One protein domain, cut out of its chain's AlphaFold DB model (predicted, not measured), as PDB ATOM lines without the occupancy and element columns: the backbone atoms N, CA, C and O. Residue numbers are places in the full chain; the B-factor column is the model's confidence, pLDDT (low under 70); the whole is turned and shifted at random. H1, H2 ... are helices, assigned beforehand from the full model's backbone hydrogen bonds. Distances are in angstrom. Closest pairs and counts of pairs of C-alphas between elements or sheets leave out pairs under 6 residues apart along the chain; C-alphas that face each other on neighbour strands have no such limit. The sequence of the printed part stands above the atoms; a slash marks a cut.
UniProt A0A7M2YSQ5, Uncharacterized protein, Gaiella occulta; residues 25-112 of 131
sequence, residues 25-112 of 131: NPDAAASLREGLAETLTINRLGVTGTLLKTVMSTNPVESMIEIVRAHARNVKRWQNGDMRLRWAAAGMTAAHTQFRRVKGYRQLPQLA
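Overview. This is residues 25 to 112 of the 131 residues of an uncharacterized protein of Gaiella occulta (UniProt A0A7M2YSQ5). The model is an open, flat L: H1 and H2 follow end to end as one arm, H4 with H5 crossed on it makes the other, and H3 and H6 sit near the corner. The 88 printed residues, all helix by class, have six named helices, H1 to H6, and no named strand. The whole is only just loose, close to extended, with a radius of gyration of the C-alphas of 17.7 A and spans of 45 by 40 by 19 A.

Along the chain. H1 is residues 26 to 34, from C-alpha 26 at (218.702, 235.376, 225.606); H2 36 to 44; H3 49 to 55; H4 59 to 72, 19.8 A from first to last C-alpha; H5 81 to 96, 22.4 A; H6 105 to 112, to C-alpha 112 at (214.385, 219.768, 258.154).

Arrangement. H1 and H2 meet only through their link. H4 and H5 touch, closest at the C-alphas of Val 68 and Gly 91, 4.1 A, opposite ways at a steep tilt of 53 degrees. H3 and H6 are close but not clearly touching, closest at the C-alphas of Leu 51 and Tyr 105, 6.8 A. Every O i to N i+4 pair is within hydrogen-bond range in H1, H3, H4 and H5, 3 of 5 in H2, 2 of 4 in H6.

Size, cuts and confidence. The C-alphas farthest apart, Gly 46 and Arg 77, are 47.1 A apart. The printed part has no cut and no long link. Residues 25, 27, 35, 37 and 38 have pLDDT under 70.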
ATOM      1  N   ASN A  25     223.293 234.938 224.901       56.47
ATOM      2  CA  ASN A  25     222.227 233.916 224.842       56.47
ATOM      3  C   ASN A  25     220.977 234.408 225.613       56.47
ATOM      4  O   ASN A  25     220.986 234.367 226.851       56.47
ATOM      5  N   PRO A  26     219.912 234.882 224.941       71.31
ATOM      6  CA  PRO A  26     218.702 235.376 225.606       71.31
ATOM      7  C   PRO A  26     217.968 234.280 226.396       71.31
ATOM      8  O   PRO A  26     217.514 234.547 227.510       71.31
ATOM      9  N   ASP A  27     217.958 233.044 225.895       67.19
ATOM     10  CA  ASP A  27     217.297 231.905 226.548       67.19
ATOM     11  C   ASP A  27     217.941 231.556 227.891       67.19
ATOM     12  O   ASP A  27     217.254 231.362 228.889       67.19
ATOM     13  N   ALA A  28     219.273 231.599 227.974       72.06
ATOM     14  CA  ALA A  28     219.982 231.367 229.231       72.06
ATOM     15  C   ALA A  28     219.653 232.436 230.290       72.06
ATOM     16  O   ALA A  28     219.603 232.149 231.485       72.06
ATOM     17  N   ALA A  29     219.417 233.682 229.867       70.88
ATOM     18  CA  ALA A  29     218.994 234.749 230.768       70.88
ATOM     19  C   ALA A  29     217.518 234.613 231.182       70.88
ATOM     20  O   ALA A  29     217.157 235.065 232.269       70.88
ATOM     21  N   ALA A  30     216.670 234.019 230.340       72.69
ATOM     22  CA  ALA A  30     215.290 233.690 230.681       72.69
ATOM     23  C   ALA A  30     215.236 232.555 231.716       72.69
ATOM     24  O   ALA A  30     214.668 232.762 232.786       72.69
ATOM     25  N   SER A  31     215.950 231.445 231.492       75.00
ATOM     26  CA  SER A  31     216.031 230.329 232.450       75.00
ATOM     27  C   SER A  31     216.608 230.748 233.804       75.00
ATOM     28  O   SER A  31     216.175 230.263 234.844       75.00
ATOM     29  N   LEU A  32     217.565 231.682 233.821       72.19
ATOM     30  CA  LEU A  32     218.091 232.226 235.075       72.19
ATOM     31  C   LEU A  32     217.056 233.039 235.846       72.19
ATOM     32  O   LEU A  32     217.077 232.988 237.067       72.19
ATOM     33  N   ARG A  33     216.193 233.804 235.166       71.06
ATOM     34  CA  ARG A  33     215.121 234.563 235.830       71.06
ATOM     35  C   ARG A  33     214.025 233.641 236.339       71.06
ATOM     36  O   ARG A  33     213.529 233.877 237.434       71.06
ATOM     37  N   GLU A  34     213.704 232.609 235.566       72.69
ATOM     38  CA  GLU A  34     212.748 231.570 235.941       72.69
ATOM     39  C   GLU A  34     213.229 230.799 237.179       72.69
ATOM     40  O   GLU A  34     212.494 230.729 238.149       72.69
ATOM     41  N   GLY A  35     214.490 230.346 237.211       68.94
ATOM     42  CA  GLY A  35     215.052 229.550 238.315       68.94
ATOM     43  C   GLY A  35     215.651 230.340 239.490       68.94
ATOM     44  O   GLY A  35     216.263 229.754 240.393       68.94
ATOM     45  N   LEU A  36     215.576 231.678 239.480       75.06
ATOM     46  CA  LEU A  36     216.236 232.523 240.487       75.06
ATOM     47  C   LEU A  36     215.571 232.386 241.860       75.06
ATOM     48  O   LEU A  36     216.252 232.389 242.888       75.06
ATOM     49  N   ALA A  37     214.243 232.281 241.877       69.44
ATOM     50  CA  ALA A  37     213.463 232.157 243.099       69.44
ATOM     51  C   ALA A  37     213.770 230.830 243.810       69.44
ATOM     52  O   ALA A  37     214.049 230.824 245.013       69.44
ATOM     53  N   GLU A  38     213.818 229.729 243.064       69.44
ATOM     54  CA  GLU A  38     214.183 228.396 243.546       69.44
ATOM     55  C   GLU A  38     215.628 228.387 244.053       69.44
ATOM     56  O   GLU A  38     215.896 227.923 245.163       69.44
ATOM     57  N   THR A  39     216.560 228.997 243.315       71.44
ATOM     58  CA  THR A  39     217.980 229.066 243.708       71.44
ATOM     59  C   THR A  39     218.182 229.864 245.004       71.44
ATOM     60  O   THR A  39     218.996 229.495 245.854       71.44
ATOM     61  N   LEU A  40     217.420 230.944 245.206       74.56
ATOM     62  CA  LEU A  40     217.477 231.749 246.431       74.56
ATOM     63  C   LEU A  40     216.686 231.146 247.599       74.56
ATOM     64  O   LEU A  40     216.866 231.588 248.736       74.56
ATOM     65  N   THR A  41     215.857 230.127 247.366       79.06
ATOM     66  CA  THR A  41     215.067 229.478 248.424       79.06
ATOM     67  C   THR A  41     215.964 228.861 249.496       79.06
ATOM     68  O   THR A  41     215.667 228.980 250.680       79.06
ATOM     69  N   ILE A  42     217.130 228.327 249.128       75.19
ATOM     70  CA  ILE A  42     218.108 227.787 250.089       75.19
ATOM     71  C   ILE A  42     218.603 228.873 251.062       75.19
ATOM     72  O   ILE A  42     218.746 228.616 252.258       75.19
ATOM     73  N   ASN A  43     218.796 230.105 250.573       74.94
ATOM     74  CA  ASN A  43     219.152 231.244 251.423       74.94
ATOM     75  C   ASN A  43     217.977 231.659 252.325       74.94
ATOM     76  O   ASN A  43     218.189 231.978 253.492       74.94
ATOM     77  N   ARG A  44     216.736 231.610 251.814       74.12
ATOM     78  CA  ARG A  44     215.514 231.906 252.589       74.12
ATOM     79  C   ARG A  44     215.252 230.883 253.698       74.12
ATOM     80  O   ARG A  44     214.739 231.248 254.747       74.12
ATOM     81  N   LEU A  45     215.657 229.629 253.498       79.12
ATOM     82  CA  LEU A  45     215.569 228.551 254.491       79.12
ATOM     83  C   LEU A  45     216.636 228.647 255.602       79.12
ATOM     84  O   LEU A  45     216.670 227.799 256.492       79.12
ATOM     85  N   GLY A  46     217.508 229.663 255.566       74.62
ATOM     86  CA  GLY A  46     218.517 229.912 256.600       74.62
ATOM     87  C   GLY A  46     219.758 229.018 256.506       74.62
ATOM     88  O   GLY A  46     220.544 228.949 257.454       74.62
ATOM     89  N   VAL A  47     219.969 228.334 255.376       79.12
ATOM     90  CA  VAL A  47     221.155 227.495 255.165       79.12
ATOM     91  C   VAL A  47     222.366 228.385 254.905       79.12
ATOM     92  O   VAL A  47     222.420 229.115 253.918       79.12
ATOM     93  N   THR A  48     223.377 228.312 255.770       76.88
ATOM     94  CA  THR A  48     224.564 229.176 255.683       76.88
ATOM     95  C   THR A  48     225.867 228.386 255.828       76.88
ATOM     96  O   THR A  48     225.893 227.203 256.167       76.88
ATOM     97  N   GLY A  49     226.999 229.028 255.524       82.19
ATOM     98  CA  GLY A  49     228.325 228.467 255.791       82.19
ATOM     99  C   GLY A  49     228.648 227.181 255.016       82.19
ATOM    100  O   GLY A  49     228.608 227.146 253.786       82.19
ATOM    101  N   THR A  50     229.069 226.134 255.729       82.44
ATOM    102  CA  THR A  50     229.565 224.878 255.138       82.44
ATOM    103  C   THR A  50     228.458 223.985 254.587       82.44
ATOM    104  O   THR A  50     228.709 223.257 253.623       82.44
ATOM    105  N   LEU A  51     227.242 224.077 255.135       82.56
ATOM    106  CA  LEU A  51     226.092 223.353 254.604       82.56
ATOM    107  C   LEU A  51     225.655 223.950 253.263       82.56
ATOM    108  O   LEU A  51     225.469 223.201 252.310       82.56
ATOM    109  N   LEU A  52     225.623 225.284 253.144       83.69
ATOM    110  CA  LEU A  52     225.303 225.971 251.885       83.69
ATOM    111  C   LEU A  52     226.239 225.547 250.747       83.69
ATOM    112  O   LEU A  52     225.781 225.237 249.655       83.69
ATOM    113  N   LYS A  53     227.550 225.453 251.017       84.19
ATOM    114  CA  LYS A  53     228.530 224.959 250.033       84.19
ATOM    115  C   LYS A  53     228.247 223.528 249.577       84.19
ATOM    116  O   LYS A  53     228.556 223.188 248.442       84.19
ATOM    117  N   THR A  54     227.709 222.695 250.464       84.25
ATOM    118  CA  THR A  54     227.395 221.300 250.142       84.25
ATOM    119  C   THR A  54     226.088 221.198 249.360       84.25
ATOM    120  O   THR A  54     226.043 220.465 248.386       84.25
ATOM    121  N   VAL A  55     225.059 221.961 249.737       84.38
ATOM    122  CA  VAL A  55     223.754 221.981 249.050       84.38
ATOM    123  C   VAL A  55     223.849 222.628 247.665       84.38
ATOM    124  O   VAL A  55     223.175 222.199 246.739       84.38
ATOM    125  N   MET A  56     224.709 223.636 247.499       83.69
ATOM    126  CA  MET A  56     224.963 224.279 246.203       83.69
ATOM    127  C   MET A  56     225.841 223.424 245.272       83.69
ATOM    128  O   MET A  56     225.955 223.718 244.086       83.69
ATOM    129  N   SER A  57     226.493 222.389 245.803       83.88
ATOM    130  CA  SER A  57     227.323 221.470 245.030       83.88
ATOM    131  C   SER A  57     226.494 220.280 244.558       83.88
ATOM    132  O   SER A  57     225.735 219.690 245.321       83.88
ATOM    133  N   THR A  58     226.698 219.878 243.308       86.38
ATOM    134  CA  THR A  58     226.118 218.658 242.734       86.38
ATOM    135  C   THR A  58     226.973 217.417 243.002       86.38
ATOM    136  O   THR A  58     226.493 216.296 242.830       86.38
ATOM    137  N   ASN A  59     228.204 217.587 243.505       86.38
ATOM    138  CA  ASN A  59     229.188 216.516 243.674       86.38
ATOM    139  C   ASN A  59     228.656 215.291 244.439       86.38
ATOM    140  O   ASN A  59     228.942 214.176 244.005       86.38
ATOM    141  N   PRO A  60     227.909 215.426 245.558       84.19
ATOM    142  CA  PRO A  60     227.421 214.252 246.281       84.19
ATOM    143  C   PRO A  60     226.468 213.389 245.442       84.19
ATOM    144  O   PRO A  60     226.537 212.162 245.494       84.19
ATOM    145  N   VAL A  61     225.601 214.026 244.651       87.38
ATOM    146  CA  VAL A  61     224.612 213.340 243.810       87.38
ATOM    147  C   VAL A  61     225.275 212.777 242.555       87.38
ATOM    148  O   VAL A  61     225.057 211.618 242.211       87.38
ATOM    149  N   GLU A  62     226.131 213.562 241.902       90.62
ATOM    150  CA  GLU A  62     226.869 213.139 240.709       90.62
ATOM    151  C   GLU A  62     227.773 211.941 240.995       90.62
ATOM    152  O   GLU A  62     227.732 210.960 240.254       90.62
ATOM    153  N   SER A  63     228.516 211.971 242.105       91.00
ATOM    154  CA  SER A  63     229.408 210.877 242.499       91.00
ATOM    155  C   SER A  63     228.642 209.571 242.736       91.00
ATOM    156  O   SER A  63     229.060 208.514 242.266       91.00
ATOM    157  N   MET A  64     227.480 209.627 243.393       92.31
ATOM    158  CA  MET A  64     226.616 208.455 243.557       92.31
ATOM    159  C   MET A  64     226.123 207.920 242.207       92.31
ATOM    160  O   MET A  64     226.191 206.717 241.952       92.31
ATOM    161  N   ILE A  65     225.625 208.803 241.336       91.56
ATOM    162  CA  ILE A  65     225.104 208.425 240.015       91.56
ATOM    163  C   ILE A  65     226.206 207.797 239.158       91.56
ATOM    164  O   ILE A  65     225.949 206.830 238.439       91.56
ATOM    165  N   GLU A  66     227.430 208.312 239.232       92.56
ATOM    166  CA  GLU A  66     228.581 207.760 238.525       92.56
ATOM    167  C   GLU A  66     228.870 206.317 238.955       92.56
ATOM    168  O   GLU A  66     229.018 205.442 238.099       92.56
ATOM    169  N   ILE A  67     228.865 206.042 240.261       91.56
ATOM    170  CA  ILE A  67     229.058 204.689 240.802       91.56
ATOM    171  C   ILE A  67     227.938 203.763 240.322       91.56
ATOM    172  O   ILE A  67     228.209 202.683 239.795       91.56
ATOM    173  N   VAL A  68     226.679 204.201 240.398       90.94
ATOM    174  CA  VAL A  68     225.536 203.425 239.885       90.94
ATOM    175  C   VAL A  68     225.705 203.099 238.397       90.94
ATOM    176  O   VAL A  68     225.508 201.953 237.980       90.94
ATOM    177  N   ARG A  69     226.140 204.068 237.584       91.00
ATOM    178  CA  ARG A  69     226.432 203.852 236.157       91.00
ATOM    179  C   ARG A  69     227.598 202.892 235.941       91.00
ATOM    180  O   ARG A  69     227.545 202.094 235.008       91.00
ATOM    181  N   ALA A  70     228.634 202.946 236.775       91.94
ATOM    182  CA  ALA A  70     229.764 202.026 236.702       91.94
ATOM    183  C   ALA A  70     229.328 200.578 236.974       91.94
ATOM    184  O   ALA A  70     229.705 199.685 236.217       91.94
ATOM    185  N   HIS A  71     228.462 200.360 237.967       89.75
ATOM    186  CA  HIS A  71     227.888 199.044 238.262       89.75
ATOM    187  C   HIS A  71     227.027 198.505 237.113       89.75
ATOM    188  O   HIS A  71     227.124 197.332 236.763       89.75
ATOM    189  N   ALA A  72     226.235 199.361 236.466       89.25
ATOM    190  CA  ALA A  72     225.390 198.965 235.341       89.25
ATOM    191  C   ALA A  72     226.137 198.838 233.993       89.25
ATOM    192  O   ALA A  72     225.570 198.332 233.024       89.25
ATOM    193  N   ARG A  73     227.405 199.270 233.895       91.44
ATOM    194  CA  ARG A  73     228.148 199.422 232.623       91.44
ATOM    195  C   ARG A  73     228.283 198.129 231.809       91.44
ATOM    196  O   ARG A  73     228.294 198.155 230.572       91.44
ATOM    197  N   ASN A  74     228.390 196.998 232.501       91.12
ATOM    198  CA  ASN A  74     228.600 195.686 231.885       91.12
ATOM    199  C   ASN A  74     227.290 194.958 231.554       91.12
ATOM    200  O   ASN A  74     227.314 193.919 230.897       91.12
ATOM    201  N   VAL A  75     226.139 195.508 231.944       89.00
ATOM    202  CA  VAL A  75     224.834 194.920 231.636       89.00
ATOM    203  C   VAL A  75     224.479 195.219 230.183       89.00
ATOM    204  O   VAL A  75     224.130 196.342 229.822       89.00
ATOM    205  N   LYS A  76     224.584 194.203 229.325       87.81
ATOM    206  CA  LYS A  76     224.276 194.325 227.888       87.81
ATOM    207  C   LYS A  76     222.856 193.897 227.520       87.81
ATOM    208  O   LYS A  76     222.342 194.330 226.497       87.81
ATOM    209  N   ARG A  77     222.217 193.058 228.340       88.62
ATOM    210  CA  ARG A  77     220.859 192.540 228.110       88.62
ATOM    211  C   ARG A  77     219.971 192.880 229.300       88.62
ATOM    212  O   ARG A  77     220.093 192.267 230.355       88.62
ATOM    213  N   TRP A  78     219.097 193.863 229.122       90.38
ATOM    214  CA  TRP A  78     218.116 194.272 230.124       90.38
ATOM    215  C   TRP A  78     216.819 193.510 229.890       90.38
ATOM    216  O   TRP A  78     216.276 193.587 228.793       90.38
ATOM    217  N   GLN A  79     216.340 192.775 230.891       80.56
ATOM    218  CA  GLN A  79     215.112 191.990 230.751       80.56
ATOM    219  C   GLN A  79     213.883 192.782 231.212       80.56
ATOM    220  O   GLN A  79     213.017 193.059 230.397       80.56
ATOM    221  N   ASN A  80     213.849 193.237 232.472       82.69
ATOM    222  CA  ASN A  80     212.674 193.893 233.071       82.69
ATOM    223  C   ASN A  80     213.043 195.159 233.868       82.69
ATOM    224  O   ASN A  80     214.211 195.375 234.211       82.69
ATOM    225  N   GLY A  81     212.039 195.975 234.220       77.62
ATOM    226  CA  GLY A  81     212.192 197.144 235.103       77.62
ATOM    227  C   GLY A  81     212.814 196.789 236.459       77.62
ATOM    228  O   GLY A  81     213.757 197.450 236.889       77.62
ATOM    229  N   ASP A  82     212.412 195.659 237.041       86.62
ATOM    230  CA  ASP A  82     212.979 195.136 238.293       86.62
ATOM    231  C   ASP A  82     214.480 194.869 238.199       86.62
ATOM    232  O   ASP A  82     215.215 195.009 239.171       86.62
ATOM    233  N   MET A  83     214.978 194.490 237.020       90.56
ATOM    234  CA  MET A  83     216.412 194.314 236.814       90.56
ATOM    235  C   MET A  83     217.142 195.661 236.889       90.56
ATOM    236  O   MET A  83     218.201 195.737 237.507       90.56
ATOM    237  N   ARG A  84     216.575 196.731 236.318       88.19
ATOM    238  CA  ARG A  84     217.140 198.089 236.412       88.19
ATOM    239  C   ARG A  84     217.143 198.590 237.850       88.19
ATOM    240  O   ARG A  84     218.167 199.098 238.296       88.19
ATOM    241  N   LEU A  85     216.045 198.384 238.578       90.00
ATOM    242  CA  LEU A  85     215.943 198.750 239.992       90.00
ATOM    243  C   LEU A  85     216.951 197.983 240.850       90.00
ATOM    244  O   LEU A  85     217.637 198.595 241.659       90.00
ATOM    245  N   ARG A  86     217.133 196.676 240.621       90.31
ATOM    246  CA  ARG A  86     218.136 195.869 241.337       90.31
ATOM    247  C   ARG A  86     219.569 196.314 241.061       90.31
ATOM    248  O   ARG A  86     220.363 196.393 241.991       90.31
ATOM    249  N   TRP A  87     219.908 196.643 239.813       92.12
ATOM    250  CA  TRP A  87     221.234 197.179 239.487       92.12
ATOM    251  C   TRP A  87     221.450 198.587 240.050       92.12
ATOM    252  O   TRP A  87     222.546 198.885 240.524       92.12
ATOM    253  N   ALA A  88     220.415 199.430 240.054       90.56
ATOM    254  CA  ALA A  88     220.461 200.734 240.705       90.56
ATOM    255  C   ALA A  88     220.657 200.591 242.221       90.56
ATOM    256  O   ALA A  88     221.535 201.242 242.779       90.56
ATOM    257  N   ALA A  89     219.911 199.695 242.870       91.69
ATOM    258  CA  ALA A  89     220.056 199.383 244.287       91.69
ATOM    259  C   ALA A  89     221.461 198.855 244.605       91.69
ATOM    260  O   ALA A  89     222.110 199.391 245.494       91.69
ATOM    261  N   ALA A  90     221.981 197.901 243.827       91.25
ATOM    262  CA  ALA A  90     223.342 197.385 243.993       91.25
ATOM    263  C   ALA A  90     224.406 198.489 243.855       91.25
ATOM    264  O   ALA A  90     225.336 198.564 244.660       91.25
ATOM    265  N   GLY A  91     224.246 199.382 242.874       91.19
ATOM    266  CA  GLY A  91     225.114 200.545 242.702       91.19
ATOM    267  C   GLY A  91     225.020 201.542 243.860       91.19
ATOM    268  O   GLY A  91     226.041 202.068 244.299       91.19
ATOM    269  N   MET A  92     223.821 201.771 244.403       91.62
ATOM    270  CA  MET A  92     223.618 202.632 245.572       91.62
ATOM    271  C   MET A  92     224.209 202.017 246.845       91.62
ATOM    272  O   MET A  92     224.842 202.731 247.620       91.62
ATOM    273  N   THR A  93     224.081 200.702 247.047       92.56
ATOM    274  CA  THR A  93     224.719 199.988 248.165       92.56
ATOM    275  C   THR A  93     226.240 200.123 248.110       92.56
ATOM    276  O   THR A  93     226.870 200.365 249.140       92.56
ATOM    277  N   ALA A  94     226.840 200.041 246.920       89.31
ATOM    278  CA  ALA A  94     228.270 200.268 246.747       89.31
ATOM    279  C   ALA A  94     228.661 201.731 247.014       89.31
ATOM    280  O   ALA A  94     229.605 201.989 247.763       89.31
ATOM    281  N   ALA A  95     227.900 202.690 246.476       90.12
ATOM    282  CA  ALA A  95     228.137 204.120 246.679       90.12
ATOM    283  C   ALA A  95     228.067 204.527 248.158       90.12
ATOM    284  O   ALA A  95     228.887 205.322 248.622       90.12
ATOM    285  N   HIS A  96     227.148 203.928 248.920       88.31
ATOM    286  CA  HIS A  96     226.962 204.209 250.341       88.31
ATOM    287  C   HIS A  96     228.243 204.015 251.164       88.31
ATOM    288  O   HIS A  96     228.509 204.788 252.083       88.31
ATOM    289  N   THR A  97     229.083 203.037 250.810       87.94
ATOM    290  CA  THR A  97     230.348 202.774 251.520       87.94
ATOM    291  C   THR A  97     231.364 203.914 251.404       87.94
ATOM    292  O   THR A  97     232.229 204.063 252.265       87.94
ATOM    293  N   GLN A  98     231.259 204.742 250.360       86.19
ATOM    294  CA  GLN A  98     232.171 205.857 250.099       86.19
ATOM    295  C   GLN A  98     231.639 207.197 250.618       86.19
ATOM    296  O   GLN A  98     232.355 208.206 250.583       86.19
ATOM    297  N   PHE A  99     230.399 207.235 251.109       85.94
ATOM    298  CA  PHE A  99     229.800 208.466 251.596       85.94
ATOM    299  C   PHE A  99     230.490 208.965 252.858       85.94
ATOM    300  O   PHE A  99     230.708 208.259 253.840       85.94
ATOM    301  N   ARG A 100     230.822 210.255 252.822       86.00
ATOM    302  CA  ARG A 100     231.386 210.980 253.954       86.00
ATOM    303  C   ARG A 100     230.303 211.812 254.604       86.00
ATOM    304  O   ARG A 100     229.350 212.247 253.958       86.00
ATOM    305  N   ARG A 101     230.486 212.095 255.891       87.38
ATOM    306  CA  ARG A 101     229.541 212.933 256.622       87.38
ATOM    307  C   ARG A 101     229.447 214.322 255.994       87.38
ATOM    308  O   ARG A 101     230.464 214.966 255.731       87.38
ATOM    309  N   VAL A 102     228.213 214.781 255.794       85.88
ATOM    310  CA  VAL A 102     227.913 216.096 255.219       85.88
ATOM    311  C   VAL A 102     228.591 217.196 256.036       85.88
ATOM    312  O   VAL A 102     228.483 217.258 257.266       85.88
ATOM    313  N   LYS A 103     229.301 218.094 255.352       83.81
ATOM    314  CA  LYS A 103     229.900 219.264 255.998       83.81
ATOM    315  C   LYS A 103     228.777 220.198 256.447       83.81
ATOM    316  O   LYS A 103     227.910 220.549 255.657       83.81
ATOM    317  N   GLY A 104     228.784 220.585 257.722       82.38
ATOM    318  CA  GLY A 104     227.701 221.391 258.294       82.38
ATOM    319  C   GLY A 104     226.454 220.593 258.698       82.38
ATOM    320  O   GLY A 104     225.416 221.198 258.937       82.38
ATOM    321  N   TYR A 105     226.549 219.259 258.849       84.88
ATOM    322  CA  TYR A 105     225.418 218.388 259.224       84.88
ATOM    323  C   TYR A 105     224.632 218.842 260.473       84.88
ATOM    324  O   TYR A 105     223.464 218.503 260.616       84.88
ATOM    325  N   ARG A 106     225.247 219.615 261.381       86.38
ATOM    326  CA  ARG A 106     224.586 220.158 262.584       86.38
ATOM    327  C   ARG A 106     223.425 221.105 262.265       86.38
ATOM    328  O   ARG A 106     222.550 221.268 263.100       86.38
ATOM    329  N   GLN A 107     223.413 221.707 261.077       83.44
ATOM    330  CA  GLN A 107     222.343 222.593 260.613       83.44
ATOM    331  C   GLN A 107     221.194 221.827 259.927       83.44
ATOM    332  O   GLN A 107     220.132 222.399 259.691       83.44
ATOM    333  N   LEU A 108     221.367 220.528 259.630       85.81
ATOM    334  CA  LEU A 108     220.341 219.715 258.962       85.81
ATOM    335  C   LEU A 108     219.035 219.574 259.764       85.81
ATOM    336  O   LEU A 108     217.981 219.662 259.140       85.81
ATOM    337  N   PRO A 109     219.038 219.390 261.102       86.38
ATOM    338  CA  PRO A 109     217.790 219.293 261.861       86.38
ATOM    339  C   PRO A 109     216.949 220.571 261.786       86.38
ATOM    340  O   PRO A 109     215.731 220.495 261.632       86.38
ATOM    341  N   GLN A 110     217.604 221.735 261.838       83.69
ATOM    342  CA  GLN A 110     216.949 223.033 261.697       83.69
ATOM    343  C   GLN A 110     216.362 223.192 260.293       83.69
ATOM    344  O   GLN A 110     215.192 223.530 260.161       83.69
ATOM    345  N   LEU A 111     217.134 222.860 259.252       84.19
ATOM    346  CA  LEU A 111     216.648 222.866 257.872       84.19
ATOM    347  C   LEU A 111     215.440 221.936 257.687       84.19
ATOM    348  O   LEU A 111     214.455 222.327 257.072       84.19
ATOM    349  N   ALA A 112     215.485 220.724 258.243       84.88
ATOM    350  CA  ALA A 112     214.385 219.768 258.154       84.88
ATOM    351  C   ALA A 112     213.115 220.274 258.856       84.88
ATOM    352  O   ALA A 112     212.013 220.035 258.365       84.88
TER     353      ALA A 112